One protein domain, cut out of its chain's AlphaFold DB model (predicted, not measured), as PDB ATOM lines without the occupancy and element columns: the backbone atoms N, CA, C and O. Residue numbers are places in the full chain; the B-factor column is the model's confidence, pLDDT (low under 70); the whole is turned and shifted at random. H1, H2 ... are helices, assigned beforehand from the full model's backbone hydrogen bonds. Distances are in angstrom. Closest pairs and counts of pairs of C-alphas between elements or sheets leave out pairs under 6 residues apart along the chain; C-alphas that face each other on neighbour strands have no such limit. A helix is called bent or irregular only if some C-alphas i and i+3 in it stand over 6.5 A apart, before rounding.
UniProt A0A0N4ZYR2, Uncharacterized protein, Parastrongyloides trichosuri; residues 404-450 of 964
ATOM      1  N   VAL A 404     -53.947  51.596  15.764       83.44
ATOM      2  CA  VAL A 404     -54.052  52.560  14.648       83.44
ATOM      3  C   VAL A 404     -53.271  53.848  14.936       83.44
ATOM      4  O   VAL A 404     -52.653  54.405  14.030       83.44
ATOM      5  N   GLU A 405     -53.288  54.335  16.172       85.38
ATOM      6  CA  GLU A 405     -52.554  55.528  16.601       85.38
ATOM      7  C   GLU A 405     -51.038  55.298  16.603       85.38
ATOM      8  O   GLU A 405     -50.306  56.027  15.932       85.38
ATOM      9  N   MET A 406     -50.581  54.211  17.233       86.38
ATOM     10  CA  MET A 406     -49.185  53.765  17.187       86.38
ATOM     11  C   MET A 406     -48.700  53.601  15.737       86.38
ATOM     12  O   MET A 406     -47.641  54.109  15.380       86.38
ATOM     13  N   ALA A 407     -49.505  52.984  14.868       87.88
ATOM     14  CA  ALA A 407     -49.182  52.819  13.454       87.88
ATOM     15  C   ALA A 407     -49.076  54.143  12.680       87.88
ATOM     16  O   ALA A 407     -48.248  54.257  11.778       87.88
ATOM     17  N   ASN A 408     -49.886  55.152  13.018       87.25
ATOM     18  CA  ASN A 408     -49.760  56.488  12.432       87.25
ATOM     19  C   ASN A 408     -48.472  57.181  12.887       87.25
ATOM     20  O   ASN A 408     -47.812  57.815  12.068       87.25
ATOM     21  N   ASN A 409     -48.093  57.045  14.158       87.94
ATOM     22  CA  ASN A 409     -46.869  57.649  14.684       87.94
ATOM     23  C   ASN A 409     -45.614  56.974  14.104       87.94
ATOM     24  O   ASN A 409     -44.723  57.671  13.630       87.94
ATOM     25  N   LEU A 410     -45.597  55.640  14.008       87.94
ATOM     26  CA  LEU A 410     -44.524  54.896  13.337       87.94
ATOM     27  C   LEU A 410     -44.447  55.215  11.827       87.94
ATOM     28  O   LEU A 410     -43.353  55.311  11.276       87.94
ATOM     29  N   LYS A 411     -45.586  55.450  11.154       88.19
ATOM     30  CA  LYS A 411     -45.595  55.912   9.753       88.19
ATOM     31  C   LYS A 411     -45.079  57.350   9.603       88.19
ATOM     32  O   LYS A 411     -44.434  57.654   8.604       88.19
ATOM     33  N   LYS A 412     -45.346  58.238  10.569       87.19
ATOM     34  CA  LYS A 412     -44.771  59.595  10.597       87.19
ATOM     35  C   LYS A 412     -43.254  59.569  10.794       87.19
ATOM     36  O   LYS A 412     -42.576  60.396  10.203       87.19
ATOM     37  N   SER A 413     -42.721  58.609  11.553       84.75
ATOM     38  CA  SER A 413     -41.275  58.386  11.698       84.75
ATOM     39  C   SER A 413     -40.665  57.551  10.555       84.75
ATOM     40  O   SER A 413     -39.712  56.812  10.784       84.75
ATOM     41  N   GLY A 414     -41.236  57.608   9.345       87.44
ATOM     42  CA  GLY A 414     -40.656  57.043   8.118       87.44
ATOM     43  C   GLY A 414     -40.668  55.516   7.958       87.44
ATOM     44  O   GLY A 414     -40.231  55.033   6.917       87.44
ATOM     45  N   LEU A 415     -41.167  54.740   8.928       88.75
ATOM     46  CA  LEU A 415     -41.090  53.273   8.881       88.75
ATOM     47  C   LEU A 415     -41.977  52.669   7.785       88.75
ATOM     48  O   LEU A 415     -43.103  53.119   7.537       88.75
ATOM     49  N   SER A 416     -41.506  51.584   7.167       89.75
ATOM     50  CA  SER A 416     -42.276  50.851   6.164       89.75
ATOM     51  C   SER A 416     -43.491  50.149   6.785       89.75
ATOM     52  O   SER A 416     -43.497  49.754   7.952       89.75
ATOM     53  N   PHE A 417     -44.533  49.903   5.985       85.31
ATOM     54  CA  PHE A 417     -45.720  49.174   6.460       85.31
ATOM     55  C   PHE A 417     -45.407  47.761   7.001       85.31
ATOM     56  O   PHE A 417     -46.191  47.247   7.798       85.31
ATOM     57  N   ALA A 418     -44.297  47.140   6.582       84.94
ATOM     58  CA  ALA A 418     -43.865  45.830   7.068       84.94
ATOM     59  C   ALA A 418     -43.235  45.921   8.468       84.94
ATOM     60  O   ALA A 418     -43.580  45.138   9.351       84.94
ATOM     61  N   GLU A 419     -42.381  46.917   8.710       87.75
ATOM     62  CA  GLU A 419     -41.811  47.182  10.038       87.75
ATOM     63  C   GLU A 419     -42.875  47.652  11.030       87.75
ATOM     64  O   GLU A 419     -42.857  47.241  12.190       87.75
ATOM     65  N   ILE A 420     -43.835  48.466  10.574       89.94
ATOM     66  CA  ILE A 420     -44.994  48.861  11.382       89.94
ATOM     67  C   ILE A 420     -45.804  47.618  11.765       89.94
ATOM     68  O   ILE A 420     -46.124  47.461  12.938       89.94
ATOM     69  N   GLU A 421     -46.095  46.702  10.833       89.00
ATOM     70  CA  GLU A 421     -46.764  45.441  11.184       89.00
ATOM     71  C   GLU A 421     -45.931  44.596  12.167       89.00
ATOM     72  O   GLU A 421     -46.492  44.082  13.134       89.00
ATOM     73  N   LYS A 422     -44.610  44.475  11.972       89.38
ATOM     74  CA  LYS A 422     -43.735  43.720  12.886       89.38
ATOM     75  C   LYS A 422     -43.761  44.309  14.303       89.38
ATOM     76  O   LYS A 422     -43.926  43.561  15.261       89.38
ATOM     77  N   ARG A 423     -43.685  45.638  14.444       88.19
ATOM     78  CA  ARG A 423     -43.805  46.327  15.743       88.19
ATOM     79  C   ARG A 423     -45.203  46.172  16.355       88.19
ATOM     80  O   ARG A 423     -45.302  45.922  17.547       88.19
ATOM     81  N   LEU A 424     -46.278  46.249  15.564       88.38
ATOM     82  CA  LEU A 424     -47.645  46.045  16.066       88.38
ATOM     83  C   LEU A 424     -47.917  44.610  16.538       88.38
ATOM     84  O   LEU A 424     -48.711  44.445  17.456       88.38
ATOM     85  N   LYS A 425     -47.280  43.594  15.939       88.56
ATOM     86  CA  LYS A 425     -47.352  42.199  16.413       88.56
ATOM     87  C   LYS A 425     -46.625  42.029  17.747       88.56
ATOM     88  O   LYS A 425     -47.241  41.560  18.694       88.56
ATOM     89  N   ILE A 426     -45.404  42.557  17.869       88.88
ATOM     90  CA  ILE A 426     -44.644  42.575  19.134       88.88
ATOM     91  C   ILE A 426     -45.432  43.277  20.262       88.88
ATOM     92  O   ILE A 426     -45.383  42.860  21.416       88.88
ATOM     93  N   GLU A 427     -46.196  44.326  19.952       84.00
ATOM     94  CA  GLU A 427     -47.047  45.012  20.937       84.00
ATOM     95  C   GLU A 427     -48.444  44.361  21.138       84.00
ATOM     96  O   GLU A 427     -49.100  44.676  22.131       84.00
ATOM     97  N   ASP A 428     -48.904  43.452  20.261       85.88
ATOM     98  CA  ASP A 428     -50.061  42.548  20.492       85.88
ATOM     99  C   ASP A 428     -49.643  41.383  21.406       85.88
ATOM    100  O   ASP A 428     -50.349  41.063  22.359       85.88
ATOM    101  N   GLU A 429     -48.447  40.825  21.183       84.75
ATOM    102  CA  GLU A 429     -47.809  39.778  21.996       84.75
ATOM    103  C   GLU A 429     -47.557  40.243  23.441       84.75
ATOM    104  O   GLU A 429     -47.825  39.503  24.384       84.75
ATOM    105  N   LYS A 430     -47.148  41.505  23.639       83.69
ATOM    106  CA  LYS A 430     -47.066  42.153  24.966       83.69
ATOM    107  C   LYS A 430     -48.425  42.558  25.564       83.69
ATOM    108  O   LYS A 430     -48.461  43.116  26.655       83.69
ATOM    109  N   GLY A 431     -49.535  42.394  24.839       78.94
ATOM    110  CA  GLY A 431     -50.867  42.863  25.249       78.94
ATOM    111  C   GLY A 431     -51.051  44.390  25.283       78.94
ATOM    112  O   GLY A 431     -52.106  44.880  25.692       78.94
ATOM    113  N   ASN A 432     -50.058  45.166  24.837       73.31
ATOM    114  CA  ASN A 432     -50.078  46.631  24.852       73.31
ATOM    115  C   ASN A 432     -51.070  47.228  23.847       73.31
ATOM    116  O   ASN A 432     -51.590  48.330  24.071       73.31
ATOM    117  N   VAL A 433     -51.330  46.533  22.739       83.88
ATOM    118  CA  VAL A 433     -52.351  46.868  21.737       83.88
ATOM    119  C   VAL A 433     -53.144  45.617  21.334       83.88
ATOM    120  O   VAL A 433     -52.943  44.547  21.889       83.88
ATOM    121  N   VAL A 434     -54.077  45.754  20.380       77.88
ATOM    122  CA  VAL A 434     -54.719  44.601  19.730       77.88
ATOM    123  C   VAL A 434     -54.631  44.750  18.208       77.88
ATOM    124  O   VAL A 434     -55.268  45.639  17.626       77.88
ATOM    125  N   TYR A 435     -53.851  43.880  17.569       80.12
ATOM    126  CA  TYR A 435     -53.580  43.823  16.134       80.12
ATOM    127  C   TYR A 435     -53.752  42.388  15.614       80.12
ATOM    128  O   TYR A 435     -52.848  41.564  15.676       80.12
ATOM    129  N   LYS A 436     -54.926  42.090  15.043       72.38
ATOM    130  CA  LYS A 436     -55.265  40.769  14.468       72.38
ATOM    131  C   LYS A 436     -55.609  40.884  12.981       72.38
ATOM    132  O   LYS A 436     -56.505  40.215  12.463       72.38
ATOM    133  N   GLY A 437     -54.914  41.806  12.316       68.38
ATOM    134  CA  GLY A 437     -55.007  42.096  10.892       68.38
ATOM    135  C   GLY A 437     -53.749  41.674  10.134       68.38
ATOM    136  O   GLY A 437     -52.802  41.147  10.706       68.38
ATOM    137  N   CYS A 438     -53.756  41.935   8.830       74.31
ATOM    138  CA  CYS A 438     -52.587  41.816   7.964       74.31
ATOM    139  C   CYS A 438     -52.216  43.187   7.377       74.31
ATOM    140  O   CYS A 438     -53.042  44.109   7.358       74.31
ATOM    141  N   ILE A 439     -51.014  43.298   6.809       75.31
ATOM    142  CA  ILE A 439     -50.463  44.529   6.225       75.31
ATOM    143  C   ILE A 439     -51.423  45.236   5.252       75.31
ATOM    144  O   ILE A 439     -51.478  46.466   5.210       75.31
ATOM    145  N   ASN A 440     -52.254  44.489   4.517       73.25
ATOM    146  CA  ASN A 440     -53.250  45.050   3.600       73.25
ATOM    147  C   ASN A 440     -54.452  45.672   4.337       73.25
ATOM    148  O   ASN A 440     -54.925  46.743   3.948       73.25
ATOM    149  N   HIS A 441     -54.899  45.085   5.454       72.56
ATOM    150  CA  HIS A 441     -55.861  45.736   6.349       72.56
ATOM    151  C   HIS A 441     -55.265  46.998   6.989       72.56
ATOM    152  O   HIS A 441     -55.936  48.036   6.988       72.56
ATOM    153  N   LEU A 442     -54.014  46.941   7.459       77.00
ATOM    154  CA  LEU A 442     -53.294  48.074   8.049       77.00
ATOM    155  C   LEU A 442     -53.177  49.250   7.066       77.00
ATOM    156  O   LEU A 442     -53.645  50.349   7.373       77.00
ATOM    157  N   LYS A 443     -52.677  48.998   5.847       79.69
ATOM    158  CA  LYS A 443     -52.685  49.955   4.726       79.69
ATOM    159  C   LYS A 443     -54.085  50.549   4.529       79.69
ATOM    160  O   LYS A 443     -54.256  51.765   4.605       79.69
ATOM    161  N   SER A 444     -55.111  49.705   4.361       75.38
ATOM    162  CA  SER A 444     -56.486  50.158   4.086       75.38
ATOM    163  C   SER A 444     -57.092  51.042   5.187       75.38
ATOM    164  O   SER A 444     -57.915  51.910   4.890       75.38
ATOM    165  N   ARG A 445     -56.699  50.840   6.454       74.38
ATOM    166  CA  ARG A 445     -57.126  51.659   7.599       74.38
ATOM    167  C   ARG A 445     -56.419  53.009   7.614       74.38
ATOM    168  O   ARG A 445     -57.095  54.024   7.745       74.38
ATOM    169  N   LEU A 446     -55.099  53.021   7.444       73.75
ATOM    170  CA  LEU A 446     -54.290  54.241   7.502       73.75
ATOM    171  C   LEU A 446     -54.612  55.194   6.338       73.75
ATOM    172  O   LEU A 446     -54.852  56.376   6.573       73.75
ATOM    173  N   TYR A 447     -54.749  54.689   5.105       68.75
ATOM    174  CA  TYR A 447     -55.157  55.525   3.963       68.75
ATOM    175  C   TYR A 447     -56.567  56.119   4.131       68.75
ATOM    176  O   TYR A 447     -56.779  57.290   3.826       68.75
ATOM    177  N   LYS A 448     -57.530  55.365   4.684       62.22
ATOM    178  CA  LYS A 448     -58.887  55.886   4.954       62.22
ATOM    179  C   LYS A 448     -58.923  56.971   6.031       62.22
ATOM    180  O   LYS A 448     -59.837  57.789   6.012       62.22
ATOM    181  N   ILE A 449     -57.966  56.977   6.957       57.41
ATOM    182  CA  ILE A 449     -57.890  57.975   8.029       57.41
ATOM    183  C   ILE A 449     -57.204  59.248   7.528       57.41
ATOM    184  O   ILE A 449     -57.767  60.331   7.702       57.41
ATOM    185  N   ASN A 450     -56.072  59.145   6.827       52.09
ATOM    186  CA  ASN A 450     -55.369  60.323   6.305       52.09
ATOM    187  C   ASN A 450     -56.229  61.087   5.282       52.09
ATOM    188  O   ASN A 450     -56.418  62.297   5.420       52.09
TER     189      ASN A 450
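Overview. This is residues 404 to 450 of the 964 residues of an uncharacterized protein of Parastrongyloides trichosuri (UniProt A0A0N4ZYR2). Two helices, H1 and H2, make a splayed helical hairpin, and a third helix, H3, crosses one side of it, reaching from the first part of H2 over to H1. The centres of the three helices make a triangle, and the link after H2 folds back from the far end of that helix to bring H3 beside the beginning of H2. The printed part has 47 residues, with three named helices in the order H1, H2, H3 and no named strand; 34 of the residues are in the helices, and the class is all helix. The whole is compact, with a radius of gyration of the C-alphas of 9.7 A, and its C-alphas span 27 by 20 by 16 A along their three main axes.

Arrangement. The printed part begins with H1, residues 404 to 412. A tight link of 4 residues joins it to H2, residues 417 to 429. H1 and H2 touch, with 6 pairs of C-alphas within 8 A, and their closest C-alphas are those of Ala 407 and Ile 420, 6.1 A apart. Their lines stand at a steep tilt of 39 degrees and they run opposite ways. The two form a helical hairpin, two helices that follow each other in the chain, touch and run opposite ways. Their centres are 10.9 A apart. After H2 a short link of 9 residues leads to H3, residues 439 to 450. H3 touches H2 with residues 439 to 443 alone, and H2 touches H3 with residues 417 to 421 alone. The closest C-alphas of the two are those of Glu 421 and Ile 439, 6.3 A apart, and the lines of H2 and H3 are about perpendicular, at 76 degrees. H3 also touches H1, with residues 445 to 446 of H3 alone. Here the closest C-alphas are those of Asn 408 and Leu 446, 7.1 A apart, and the lines of H1 and H3 are about perpendicular, at 83 degrees. The packing of the helices is mostly crossed: of the three pairs that touch, 0 are at a shallow tilt. In H1, H2 and H3 every pair of O of residue i and N of residue i+4 is within hydrogen-bond range.

Along the chain. H1 runs from C-alpha 404 at (-54.052, 52.560, 14.648) to C-alpha 412 and measures 12.3 A from first to last C-alpha. H2 is the longest helix by residues, with 13. It begins at C-alpha 417 at (-45.720, 49.174, 6.460) and measures 18.3 A to C-alpha 429. H3 has 12 residues and measures 16.5 A from C-alpha 439 to C-alpha 450, which stands at (-55.369, 60.323, 6.305). None of the three helices is bent.

Size, cuts and confidence. The outline is rounded, and the two C-alphas farthest apart are those of Lys 430, the residue just after H2, and Asn 450, the last printed residue, at 27.3 A. The first and last printed C-alphas, those of Val 404 and Asn 450, are 11.5 A apart. The printed part has no cut, and neither of its two links is long. The mean pLDDT of the printed part is 80.9. It is under 70 at 5 residues, namely residue 437 in the link from H2 to H3 and residues 447 to 450, which belong to H3. The mean pLDDT is 87 in H1, 87 in H2 and 70 in H3.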